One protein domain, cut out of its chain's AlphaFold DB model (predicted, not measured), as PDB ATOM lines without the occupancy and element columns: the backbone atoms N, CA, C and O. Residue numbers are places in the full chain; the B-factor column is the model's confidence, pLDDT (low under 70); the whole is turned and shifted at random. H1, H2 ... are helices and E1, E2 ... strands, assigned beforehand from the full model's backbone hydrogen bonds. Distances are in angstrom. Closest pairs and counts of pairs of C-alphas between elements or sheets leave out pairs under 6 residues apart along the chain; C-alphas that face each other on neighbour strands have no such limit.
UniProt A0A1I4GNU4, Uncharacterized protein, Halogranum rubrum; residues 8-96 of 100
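This is residues 8 to 96 of the 100 residues of an uncharacterized protein of Halogranum rubrum (UniProt A0A1I4GNU4). A small strand hairpin, E1 and E2, whose residues 9 to 15 stick out at one end, leads into a cluster of crossed helices with H2 in the middle. H1 packs on one side of H2, the helical hairpin of H4 and H5 packs on the other, and the short H3 is near H2 and H5. The printed part has 89 residues, with two named strands followed by five named helices in the order E1, E2, H1, H2, H3, H4, H5; the sheet is E1 - E2, antiparallel, and the class is mostly helix. The whole is compact, with a radius of gyration of the C-alphas of 13.3 A, and spans 45 by 32 by 24 A.

Find C-alpha 8 at (33.398, 117.282, -167.480), where E1 begins; it runs over residues 8 to 10, 6.4 A. E2, residues 13 to 16, follows and is 9.6 A long. H1, residues 22 to 34, covers 18.3 A. Look next at C-alpha 41 at (13.859, 121.131, -168.554), where H2 begins; it runs to residue 53, 18.5 A. H3, residues 59 to 65, is 9.8 A long, and H4, residues 69 to 82, is the longest helix at 19.8 A. H5, residues 86 to 96, covers 16.0 A and ends at C-alpha 96, (-1.223, 117.954, -152.977).

Start at H2, the hub, which touches three helices. H1 touches it with residues 25 to 29 alone, at a steep tilt of 62 degrees, opposite ways; the closest C-alphas, of Ile 28 and Asp 43, are 6.0 A apart. H2 touches H4 with residues 41 to 45 alone, closest at the C-alphas of Val 41 and Leu 71, 5.6 A, at a steep tilt of 64 degrees, the same way. H5 touches H2 about perpendicular, at 88 degrees, with the C-alphas of His 49 and Tyr 87 closest, 6.7 A. H4 and H5 form a helical hairpin and touch, closest at the C-alphas of Cys 75 and Tyr 87, 5.6 A; their tilt of 37 degrees is only just steep, opposite ways. H3 is close to H2 but not clearly touching, with the C-alphas of Ile 48 and His 61 closest, 8.0 A. H1 and H4 are apart. Farther out, E1 and E2 form a hairpin, antiparallel at 142 degrees; N 8 and O 15, 2.8 A, and N 10 and O 13, 3.0 A, are within hydrogen-bond range. In H1, H2, H3 and H4 every O i to N i+4 pair is within hydrogen-bond range; in H5, 5 of 7 are.

Look at Gly 12 and Thr 96 for the two C-alphas farthest apart, 45.6 A. The printed part has no cut, and no link is long. Confidence is under 70 at residues 35 to 38, 66 to 67 and 93 to 96.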
ATOM      1  N   ARG A   8      32.140 116.534-167.526       80.56
ATOM      2  CA  ARG A   8      33.398 117.282-167.480       80.56
ATOM      3  C   ARG A   8      34.565 116.306-167.447       80.56
ATOM      4  O   ARG A   8      34.406 115.179-166.997       80.56
ATOM      5  N   MET A   9      35.735 116.770-167.866       83.00
ATOM      6  CA  MET A   9      36.986 116.056-167.621       83.00
ATOM      7  C   MET A   9      37.607 116.581-166.326       83.00
ATOM      8  O   MET A   9      37.727 117.797-166.155       83.00
ATOM      9  N   GLY A  10      37.990 115.691-165.414       80.06
ATOM     10  CA  GLY A  10      38.687 116.037-164.175       80.06
ATOM     11  C   GLY A  10      39.673 114.937-163.811       80.06
ATOM     12  O   GLY A  10      39.296 113.777-163.790       80.06
ATOM     13  N   GLY A  11      40.948 115.279-163.598       83.19
ATOM     14  CA  GLY A  11      41.973 114.277-163.263       83.19
ATOM     15  C   GLY A  11      42.228 113.218-164.346       83.19
ATOM     16  O   GLY A  11      42.787 112.177-164.040       83.19
ATOM     17  N   GLY A  12      41.824 113.468-165.598       86.69
ATOM     18  CA  GLY A  12      41.897 112.487-166.690       86.69
ATOM     19  C   GLY A  12      40.651 111.608-166.839       86.69
ATOM     20  O   GLY A  12      40.559 110.867-167.812       86.69
ATOM     21  N   GLU A  13      39.669 111.737-165.948       83.44
ATOM     22  CA  GLU A  13      38.443 110.940-165.960       83.44
ATOM     23  C   GLU A  13      37.247 111.724-166.510       83.44
ATOM     24  O   GLU A  13      37.151 112.950-166.356       83.44
ATOM     25  N   LEU A  14      36.323 110.995-167.143       81.75
ATOM     26  CA  LEU A  14      35.017 111.505-167.543       81.75
ATOM     27  C   LEU A  14      34.084 111.483-166.332       81.75
ATOM     28  O   LEU A  14      33.713 110.425-165.837       81.75
ATOM     29  N   ILE A  15      33.673 112.665-165.889       80.00
ATOM     30  CA  ILE A  15      32.745 112.840-164.775       80.00
ATOM     31  C   ILE A  15      31.415 113.300-165.354       80.00
ATOM     32  O   ILE A  15      31.337 114.407-165.896       80.00
ATOM     33  N   LEU A  16      30.375 112.478-165.233       77.75
ATOM     34  CA  LEU A  16      29.016 112.895-165.563       77.75
ATOM     35  C   LEU A  16      28.559 113.966-164.570       77.75
ATOM     36  O   LEU A  16      28.794 113.882-163.370       77.75
ATOM     37  N   GLY A  17      27.955 115.022-165.093       78.00
ATOM     38  CA  GLY A  17      27.360 116.065-164.286       78.00
ATOM     39  C   GLY A  17      25.930 115.678-163.944       78.00
ATOM     40  O   GLY A  17      25.048 115.837-164.791       78.00
ATOM     41  N   THR A  18      25.706 115.244-162.708       82.12
ATOM     42  CA  THR A  18      24.361 115.047-162.156       82.12
ATOM     43  C   THR A  18      24.046 116.126-161.113       82.12
ATOM     44  O   THR A  18      24.792 117.106-160.985       82.12
ATOM     45  N   TRP A  19      22.915 115.988-160.420       85.44
ATOM     46  CA  TRP A  19      22.510 116.870-159.323       85.44
ATOM     47  C   TRP A  19      23.481 116.822-158.127       85.44
ATOM     48  O   TRP A  19      23.612 117.812-157.412       85.44
ATOM     49  N   ASP A  20      24.236 115.730-157.969       81.56
ATOM     50  CA  ASP A  20      25.282 115.562-156.947       81.56
ATOM     51  C   ASP A  20      26.514 116.472-157.151       81.56
ATOM     52  O   ASP A  20      27.313 116.709-156.243       81.56
ATOM     53  N   GLY A  21      26.685 117.008-158.360       84.38
ATOM     54  CA  GLY A  21      27.862 117.767-158.738       84.38
ATOM     55  C   GLY A  21      27.747 119.244-158.374       84.38
ATOM     56  O   GLY A  21      27.183 120.020-159.144       84.38
ATOM     57  N   GLU A  22      28.414 119.687-157.304       82.88
ATOM     58  CA  GLU A  22      28.391 121.094-156.848       82.88
ATOM     59  C   GLU A  22      28.677 122.117-157.961       82.88
ATOM     60  O   GLU A  22      27.970 123.113-158.111       82.88
ATOM     61  N   LYS A  23      29.688 121.868-158.809       84.06
ATOM     62  CA  LYS A  23      30.017 122.786-159.920       84.06
ATOM     63  C   LYS A  23      28.909 122.853-160.970       84.06
ATOM     64  O   LYS A  23      28.726 123.892-161.608       84.06
ATOM     65  N   ARG A  24      28.195 121.743-161.181       86.31
ATOM     66  CA  ARG A  24      27.057 121.704-162.094       86.31
ATOM     67  C   ARG A  24      25.869 122.438-161.486       86.31
ATOM     68  O   ARG A  24      25.270 123.241-162.193       86.31
ATOM     69  N   MET A  25      25.609 122.258-160.192       90.00
ATOM     70  CA  MET A  25      24.544 122.979-159.487       90.00
ATOM     71  C   MET A  25      24.788 124.482-159.462       90.00
ATOM     72  O   MET A  25      23.874 125.236-159.772       90.00
ATOM     73  N   ALA A  26      26.027 124.926-159.237       87.50
ATOM     74  CA  ALA A  26      26.383 126.340-159.337       87.50
ATOM     75  C   ALA A  26      26.090 126.914-160.737       87.50
ATOM     76  O   ALA A  26      25.505 127.987-160.863       87.50
ATOM     77  N   SER A  27      26.435 126.169-161.795       85.00
ATOM     78  CA  SER A  27      26.171 126.586-163.183       85.00
ATOM     79  C   SER A  27      24.675 126.616-163.514       85.00
ATOM     80  O   SER A  27      24.218 127.489-164.249       85.00
ATOM     81  N   ILE A  28      23.909 125.651-163.002       87.75
ATOM     82  CA  ILE A  28      22.455 125.584-163.176       87.75
ATOM     83  C   ILE A  28      21.772 126.724-162.418       87.75
ATOM     84  O   ILE A  28      20.924 127.409-162.983       87.75
ATOM     85  N   GLN A  29      22.185 126.981-161.178       87.12
ATOM     86  CA  GLN A  29      21.635 128.048-160.350       87.12
ATOM     87  C   GLN A  29      21.893 129.435-160.951       87.12
ATOM     88  O   GLN A  29      20.992 130.269-160.956       87.12
ATOM     89  N   GLU A  30      23.086 129.677-161.503       85.50
ATOM     90  CA  GLU A  30      23.386 130.914-162.234       85.50
ATOM     91  C   GLU A  30      22.421 131.107-163.415       85.50
ATOM     92  O   GLU A  30      21.819 132.172-163.548       85.50
ATOM     93  N   ARG A  31      22.199 130.058-164.226       83.69
ATOM     94  CA  ARG A  31      21.271 130.110-165.368       83.69
ATOM     95  C   ARG A  31      19.838 130.401-164.935       83.69
ATOM     96  O   ARG A  31      19.258 131.367-165.426       83.69
ATOM     97  N   ILE A  32      19.315 129.617-163.992       81.12
ATOM     98  CA  ILE A  32      17.950 129.734-163.451       81.12
ATOM     99  C   ILE A  32      17.674 131.140-162.896       81.12
ATOM    100  O   ILE A  32      16.557 131.643-163.014       81.12
ATOM    101  N   ASN A  33      18.680 131.774-162.290       80.94
ATOM    102  CA  ASN A  33      18.546 133.113-161.719       80.94
ATOM    103  C   ASN A  33      18.698 134.242-162.749       80.94
ATOM    104  O   ASN A  33      18.213 135.343-162.502       80.94
ATOM    105  N   SER A  34      19.392 133.999-163.865       75.81
ATOM    106  CA  SER A  34      19.724 135.033-164.855       75.81
ATOM    107  C   SER A  34      18.646 135.276-165.915       75.81
ATOM    108  O   SER A  34      18.392 136.430-166.254       75.81
ATOM    109  N   ASP A  35      18.029 134.218-166.450       68.38
ATOM    110  CA  ASP A  35      17.043 134.306-167.530       68.38
ATOM    111  C   ASP A  35      16.169 133.046-167.540       68.38
ATOM    112  O   ASP A  35      16.646 131.929-167.754       68.38
ATOM    113  N   GLU A  36      14.870 133.237-167.330       63.72
ATOM    114  CA  GLU A  36      13.872 132.168-167.337       63.72
ATOM    115  C   GLU A  36      13.785 131.461-168.695       63.72
ATOM    116  O   GLU A  36      13.551 130.258-168.742       63.72
ATOM    117  N   LYS A  37      14.090 132.157-169.799       60.75
ATOM    118  CA  LYS A  37      14.087 131.577-171.153       60.75
ATOM    119  C   LYS A  37      15.347 130.779-171.484       60.75
ATOM    120  O   LYS A  37      15.367 130.051-172.474       60.75
ATOM    121  N   ALA A  38      16.413 130.919-170.696       56.91
ATOM    122  CA  ALA A  38      17.656 130.161-170.868       56.91
ATOM    123  C   ALA A  38      17.666 128.843-170.073       56.91
ATOM    124  O   ALA A  38      18.611 128.052-170.177       56.91
ATOM    125  N   ARG A  39      16.630 128.623-169.261       72.25
ATOM    126  CA  ARG A  39      16.426 127.425-168.462       72.25
ATOM    127  C   ARG A  39      15.876 126.309-169.349       72.25
ATOM    128  O   ARG A  39      14.869 126.486-170.018       72.25
ATOM    129  N   ASN A  40      16.546 125.160-169.348       83.88
ATOM    130  CA  ASN A  40      16.029 123.946-169.980       83.88
ATOM    131  C   ASN A  40      15.410 123.010-168.929       83.88
ATOM    132  O   ASN A  40      15.658 123.132-167.723       83.88
ATOM    133  N   VAL A  41      14.619 122.053-169.403       88.31
ATOM    134  CA  VAL A  41      13.859 121.131-168.554       88.31
ATOM    135  C   VAL A  41      14.775 120.233-167.712       88.31
ATOM    136  O   VAL A  41      14.545 120.056-166.519       88.31
ATOM    137  N   LEU A  42      15.901 119.775-168.263       88.88
ATOM    138  CA  LEU A  42      16.862 118.943-167.532       88.88
ATOM    139  C   LEU A  42      17.565 119.681-166.387       88.88
ATOM    140  O   LEU A  42      17.753 119.120-165.309       88.88
ATOM    141  N   ASP A  43      17.943 120.940-166.592       88.50
ATOM    142  CA  ASP A  43      18.505 121.782-165.535       88.50
ATOM    143  C   ASP A  43      17.495 121.979-164.403       88.50
ATOM    144  O   ASP A  43      17.868 121.977-163.234       88.50
ATOM    145  N   SER A  44      16.217 122.106-164.754       88.69
ATOM    146  CA  SER A  44      15.123 122.221-163.794       88.69
ATOM    147  C   SER A  44      14.993 120.966-162.952       88.69
ATOM    148  O   SER A  44      15.039 121.066-161.730       88.69
ATOM    149  N   ALA A  45      14.911 119.802-163.604       90.50
ATOM    150  CA  ALA A  45      14.830 118.503-162.950       90.50
ATOM    151  C   ALA A  45      16.025 118.281-162.009       90.50
ATOM    152  O   ALA A  45      15.868 117.948-160.838       90.50
ATOM    153  N   GLN A  46      17.246 118.534-162.479       91.06
ATOM    154  CA  GLN A  46      18.430 118.371-161.635       91.06
ATOM    155  C   GLN A  46      18.476 119.377-160.480       91.06
ATOM    156  O   GLN A  46      18.930 119.032-159.392       91.06
ATOM    157  N   PHE A  47      17.991 120.604-160.680       90.38
ATOM    158  CA  PHE A  47      17.959 121.608-159.623       90.38
ATOM    159  C   PHE A  47      16.940 121.286-158.529       90.38
ATOM    160  O   PHE A  47      17.270 121.407-157.350       90.38
ATOM    161  N   ILE A  48      15.713 120.888-158.888       90.06
ATOM    162  CA  ILE A  48      14.685 120.523-157.897       90.06
ATOM    163  C   ILE A  48      15.111 119.292-157.108       90.06
ATOM    164  O   ILE A  48      14.925 119.269-155.896       90.06
ATOM    165  N   HIS A  49      15.761 118.332-157.770       92.19
ATOM    166  CA  HIS A  49      16.323 117.159-157.111       92.19
ATOM    167  C   HIS A  49      17.396 117.564-156.098       92.19
ATOM    168  O   HIS A  49      17.240 117.329-154.902       92.19
ATOM    169  N   TYR A  50      18.396 118.336-156.532       91.12
ATOM    170  CA  TYR A  50      19.422 118.871-155.635       91.12
ATOM    171  C   TYR A  50      18.834 119.645-154.446       91.12
ATOM    172  O   TYR A  50      19.302 119.525-153.318       91.12
ATOM    173  N   ARG A  51      17.799 120.461-154.668       89.88
ATOM    174  CA  ARG A  51      17.128 121.211-153.597       89.88
ATOM    175  C   ARG A  51      16.433 120.284-152.605       89.88
ATOM    176  O   ARG A  51      16.553 120.522-151.402       89.88
ATOM    177  N   TYR A  52      15.752 119.260-153.104       89.94
ATOM    178  CA  TYR A  52      15.074 118.256-152.297       89.94
ATOM    179  C   TYR A  52      16.061 117.466-151.428       89.94
ATOM    180  O   TYR A  52      15.850 117.373-150.221       89.94
ATOM    181  N   ASP A  53      17.191 117.023-151.991       89.56
ATOM    182  CA  ASP A  53      18.273 116.346-151.253       89.56
ATOM    183  C   ASP A  53      18.848 117.212-150.119       89.56
ATOM    184  O   ASP A  53      19.303 116.711-149.092       89.56
ATOM    185  N   GLN A  54      18.806 118.538-150.275       89.38
ATOM    186  CA  GLN A  54      19.232 119.503-149.259       89.38
ATOM    187  C   GLN A  54      18.117 119.869-148.258       89.38
ATOM    188  O   GLN A  54      18.303 120.783-147.451       89.38
ATOM    189  N   GLY A  55      16.949 119.222-148.327       87.69
ATOM    190  CA  GLY A  55      15.787 119.508-147.478       87.69
ATOM    191  C   GLY A  55      15.160 120.885-147.721       87.69
ATOM    192  O   GLY A  55      14.505 121.434-146.835       87.69
ATOM    193  N   LYS A  56      15.391 121.490-148.892       88.62
ATOM    194  CA  LYS A  56      14.870 122.818-149.245       88.62
ATOM    195  C   LYS A  56      13.569 122.688-150.031       88.62
ATOM    196  O   LYS A  56      13.456 121.830-150.899       88.62
ATOM    197  N   SER A  57      12.635 123.615-149.806       83.44
ATOM    198  CA  SER A  57      11.392 123.677-150.585       83.44
ATOM    199  C   SER A  57      11.665 123.888-152.081       83.44
ATOM    200  O   SER A  57      12.544 124.678-152.464       83.44
ATOM    201  N   THR A  58      10.893 123.172-152.902       84.44
ATOM    202  CA  THR A  58      10.858 123.239-154.371       84.44
ATOM    203  C   THR A  58       9.601 123.939-154.900       84.44
ATOM    204  O   THR A  58       9.609 124.367-156.050       84.44
ATOM    205  N   GLN A  59       8.569 124.135-154.067       80.19
ATOM    206  CA  GLN A  59       7.264 124.694-154.465       80.19
ATOM    207  C   GLN A  59       7.372 126.093-155.084       80.19
ATOM    208  O   GLN A  59       6.790 126.350-156.132       80.19
ATOM    209  N   ASP A  60       8.201 126.972-154.508       79.12
ATOM    210  CA  ASP A  60       8.422 128.324-155.046       79.12
ATOM    211  C   ASP A  60       8.938 128.305-156.493       79.12
ATOM    212  O   ASP A  60       8.717 129.243-157.258       79.12
ATOM    213  N   HIS A  61       9.660 127.243-156.867       80.25
ATOM    214  CA  HIS A  61      10.183 127.095-158.219       80.25
ATOM    215  C   HIS A  61       9.076 126.616-159.144       80.25
ATOM    216  O   HIS A  61       8.910 127.202-160.200       80.25
ATOM    217  N   PHE A  62       8.268 125.645-158.729       78.75
ATOM    218  CA  PHE A  62       7.129 125.177-159.515       78.75
ATOM    219  C   PHE A  62       6.106 126.274-159.811       78.75
ATOM    220  O   PHE A  62       5.754 126.466-160.973       78.75
ATOM    221  N   ALA A  63       5.745 127.081-158.812       76.75
ATOM    222  CA  ALA A  63       4.850 128.220-159.008       76.75
ATOM    223  C   ALA A  63       5.427 129.280-159.964       76.75
ATOM    224  O   ALA A  63       4.695 129.895-160.733       76.75
ATOM    225  N   LYS A  64       6.747 129.508-159.920       77.56
ATOM    226  CA  LYS A  64       7.422 130.465-160.807       77.56
ATOM    227  C   LYS A  64       7.522 129.948-162.241       77.56
ATOM    228  O   LYS A  64       7.463 130.726-163.181       77.56
ATOM    229  N   TRP A  65       7.747 128.651-162.379       78.19
ATOM    230  CA  TRP A  65       8.180 128.018-163.612       78.19
ATOM    231  C   TRP A  65       7.053 127.537-164.511       78.19
ATOM    232  O   TRP A  65       7.381 127.119-165.617       78.19
ATOM    233  N   ASP A  66       5.806 127.588-164.030       67.25
ATOM    234  CA  ASP A  66       4.616 127.050-164.695       67.25
ATOM    235  C   ASP A  66       4.874 125.623-165.186       67.25
ATOM    236  O   ASP A  66       5.079 125.391-166.373       67.25
ATOM    237  N   VAL A  67       5.012 124.690-164.231       65.50
ATOM    238  CA  VAL A  67       5.434 123.298-164.475       65.50
ATOM    239  C   VAL A  67       4.674 122.694-165.647       65.50
ATOM    240  O   VAL A  67       3.511 122.299-165.523       65.50
ATOM    241  N   ASP A  68       5.378 122.590-166.766       75.12
ATOM    242  CA  ASP A  68       4.852 122.031-167.991       75.12
ATOM    243  C   ASP A  68       4.865 120.500-167.955       75.12
ATOM    244  O   ASP A  68       5.528 119.843-167.140       75.12
ATOM    245  N   ASP A  69       4.091 119.919-168.865       82.62
ATOM    246  CA  ASP A  69       4.053 118.474-169.072       82.62
ATOM    247  C   ASP A  69       5.432 117.922-169.478       82.62
ATOM    248  O   ASP A  69       5.736 116.771-169.179       82.62
ATOM    249  N   GLU A  70       6.307 118.752-170.064       87.19
ATOM    250  CA  GLU A  70       7.670 118.369-170.452       87.19
ATOM    251  C   GLU A  70       8.546 118.060-169.226       87.19
ATOM    252  O   GLU A  70       9.280 117.069-169.211       87.19
ATOM    253  N   LEU A  71       8.459 118.859-168.154       87.25
ATOM    254  CA  LEU A  71       9.169 118.578-166.904       87.25
ATOM    255  C   LEU A  71       8.651 117.316-166.221       87.25
ATOM    256  O   LEU A  71       9.460 116.557-165.676       87.25
ATOM    257  N   ARG A  72       7.335 117.077-166.262       87.69
ATOM    258  CA  ARG A  72       6.739 115.846-165.727       87.69
ATOM    259  C   ARG A  72       7.219 114.625-166.506       87.69
ATOM    260  O   ARG A  72       7.784 113.721-165.893       87.69
ATOM    261  N   GLU A  73       7.108 114.649-167.832       91.75
ATOM    262  CA  GLU A  73       7.553 113.568-168.717       91.75
ATOM    263  C   GLU A  73       9.049 113.271-168.536       91.75
ATOM    264  O   GLU A  73       9.450 112.113-168.399       91.75
ATOM    265  N   LEU A  74       9.891 114.311-168.453       91.62
ATOM    266  CA  LEU A  74      11.320 114.114-168.224       91.62
ATOM    267  C   LEU A  74      11.591 113.448-166.873       91.62
ATOM    268  O   LEU A  74      12.425 112.548-166.785       91.62
ATOM    269  N   CYS A  75      10.923 113.896-165.812       90.69
ATOM    270  CA  CYS A  75      11.087 113.318-164.483       90.69
ATOM    271  C   CYS A  75      10.617 111.861-164.440       90.69
ATOM    272  O   CYS A  75      11.320 111.032-163.873       90.69
ATOM    273  N   GLU A  76       9.491 111.525-165.069       90.88
ATOM    274  CA  GLU A  76       9.014 110.142-165.191       90.88
ATOM    275  C   GLU A  76      10.018 109.263-165.944       90.88
ATOM    276  O   GLU A  76      10.416 108.213-165.439       90.88
ATOM    277  N   GLY A  77      10.532 109.737-167.083       92.62
ATOM    278  CA  GLY A  77      11.571 109.031-167.833       92.62
ATOM    279  C   GLY A  77      12.866 108.843-167.033       92.62
ATOM    280  O   GLY A  77      13.518 107.802-167.141       92.62
ATOM    281  N   LEU A  78      13.240 109.815-166.193       90.25
ATOM    282  CA  LEU A  78      14.383 109.688-165.285       90.25
ATOM    283  C   LEU A  78      14.127 108.641-164.198       90.25
ATOM    284  O   LEU A  78      15.031 107.851-163.924       90.25
ATOM    285  N   VAL A  79      12.926 108.585-163.615       91.62
ATOM    286  CA  VAL A  79      12.550 107.530-162.659       91.62
ATOM    287  C   VAL A  79      12.659 106.159-163.318       91.62
ATOM    288  O   VAL A  79      13.315 105.275-162.773       91.62
ATOM    289  N   ASP A  80      12.084 105.987-164.506       91.38
ATOM    290  CA  ASP A  80      12.077 104.700-165.203       91.38
ATOM    291  C   ASP A  80      13.489 104.255-165.616       91.38
ATOM    292  O   ASP A  80      13.826 103.073-165.537       91.38
ATOM    293  N   ALA A  81      14.344 105.200-166.020       90.19
ATOM    294  CA  ALA A  81      15.709 104.906-166.448       90.19
ATOM    295  C   ALA A  81      16.683 104.646-165.287       90.19
ATOM    296  O   ALA A  81      17.657 103.911-165.463       90.19
ATOM    297  N   THR A  82      16.469 105.272-164.125       85.38
ATOM    298  CA  THR A  82      17.440 105.269-163.012       85.38
ATOM    299  C   THR A  82      16.954 104.543-161.759       85.38
ATOM    300  O   THR A  82      17.774 104.188-160.912       85.38
ATOM    301  N   GLY A  83      15.649 104.310-161.627       86.38
ATOM    302  CA  GLY A  83      15.018 103.830-160.397       86.38
ATOM    303  C   GLY A  83      14.960 104.879-159.279       86.38
ATOM    304  O   GLY A  83      14.632 104.535-158.145       86.38
ATOM    305  N   ASP A  84      15.301 106.139-159.561       86.44
ATOM    306  CA  ASP A  84      15.298 107.208-158.567       86.44
ATOM    307  C   ASP A  84      13.891 107.784-158.359       86.44
ATOM    308  O   ASP A  84      13.460 108.722-159.032       86.44
ATOM    309  N   ASP A  85      13.183 107.243-157.368       88.62
ATOM    310  CA  ASP A  85      11.845 107.690-156.965       88.62
ATOM    311  C   ASP A  85      11.788 109.135-156.431       88.62
ATOM    312  O   ASP A  85      10.697 109.660-156.189       88.62
ATOM    313  N   THR A  86      12.926 109.808-156.232       89.81
ATOM    314  CA  THR A  86      12.970 111.188-155.726       89.81
ATOM    315  C   THR A  86      12.211 112.139-156.644       89.81
ATOM    316  O   THR A  86      11.420 112.951-156.167       89.81
ATOM    317  N   TYR A  87      12.343 111.976-157.961       88.94
ATOM    318  CA  TYR A  87      11.589 112.753-158.946       88.94
ATOM    319  C   TYR A  87      10.072 112.582-158.793       88.94
ATOM    320  O   TYR A  87       9.333 113.568-158.803       88.94
ATOM    321  N   ARG A  88       9.604 111.353-158.544       87.88
ATOM    322  CA  ARG A  88       8.187 111.059-158.291       87.88
ATOM    323  C   ARG A  88       7.695 111.706-156.994       87.88
ATOM    324  O   ARG A  88       6.592 112.237-156.958       87.88
ATOM    325  N   ARG A  89       8.510 111.709-155.932       88.25
ATOM    326  CA  ARG A  89       8.169 112.365-154.652       88.25
ATOM    327  C   ARG A  89       8.093 113.879-154.784       88.25
ATOM    328  O   ARG A  89       7.180 114.490-154.232       88.25
ATOM    329  N   ILE A  90       9.036 114.475-155.505       86.06
ATOM    330  CA  ILE A  90       9.076 115.917-155.744       86.06
ATOM    331  C   ILE A  90       7.823 116.360-156.513       86.06
ATOM    332  O   ILE A  90       7.155 117.291-156.072       86.06
ATOM    333  N   LEU A  91       7.475 115.670-157.607       78.44
ATOM    334  CA  LEU A  91       6.272 115.972-158.393       78.44
ATOM    335  C   LEU A  91       4.972 115.665-157.632       78.44
ATOM    336  O   LEU A  91       4.019 116.434-157.705       78.44
ATOM    337  N   GLY A  92       4.946 114.577-156.857       76.19
ATOM    338  CA  GLY A  92       3.800 114.196-156.026       76.19
ATOM    339  C   GLY A  92       3.523 115.163-154.869       76.19
ATOM    340  O   GLY A  92       2.387 115.296-154.429       76.19
ATOM    341  N   THR A  93       4.550 115.864-154.377       64.88
ATOM    342  CA  THR A  93       4.380 116.907-153.350       64.88
ATOM    343  C   THR A  93       3.655 118.132-153.920       64.88
ATOM    344  O   THR A  93       2.931 118.804-153.190       64.88
ATOM    345  N   ASP A  94       3.796 118.393-155.221       56.12
ATOM    346  CA  ASP A  94       3.108 119.484-155.920       56.12
ATOM    347  C   ASP A  94       1.619 119.164-156.156       56.12
ATOM    348  O   ASP A  94       0.757 120.020-155.981       56.12
ATOM    349  N   SER A  95       1.281 117.894-156.416       50.38
ATOM    350  CA  SER A  95      -0.108 117.443-156.641       50.38
ATOM    351  C   SER A  95      -1.002 117.528-155.397       50.38
ATOM    352  O   SER A  95      -2.217 117.411-155.504       50.38
ATOM    353  N   THR A  96      -0.433 117.752-154.207       47.38
ATOM    354  CA  THR A  96      -1.223 117.954-152.977       47.38
ATOM    355  C   THR A  96      -1.884 119.337-152.885       47.38
ATOM    356  O   THR A  96      -2.634 119.581-151.943       47.38
TER     357      THR A  96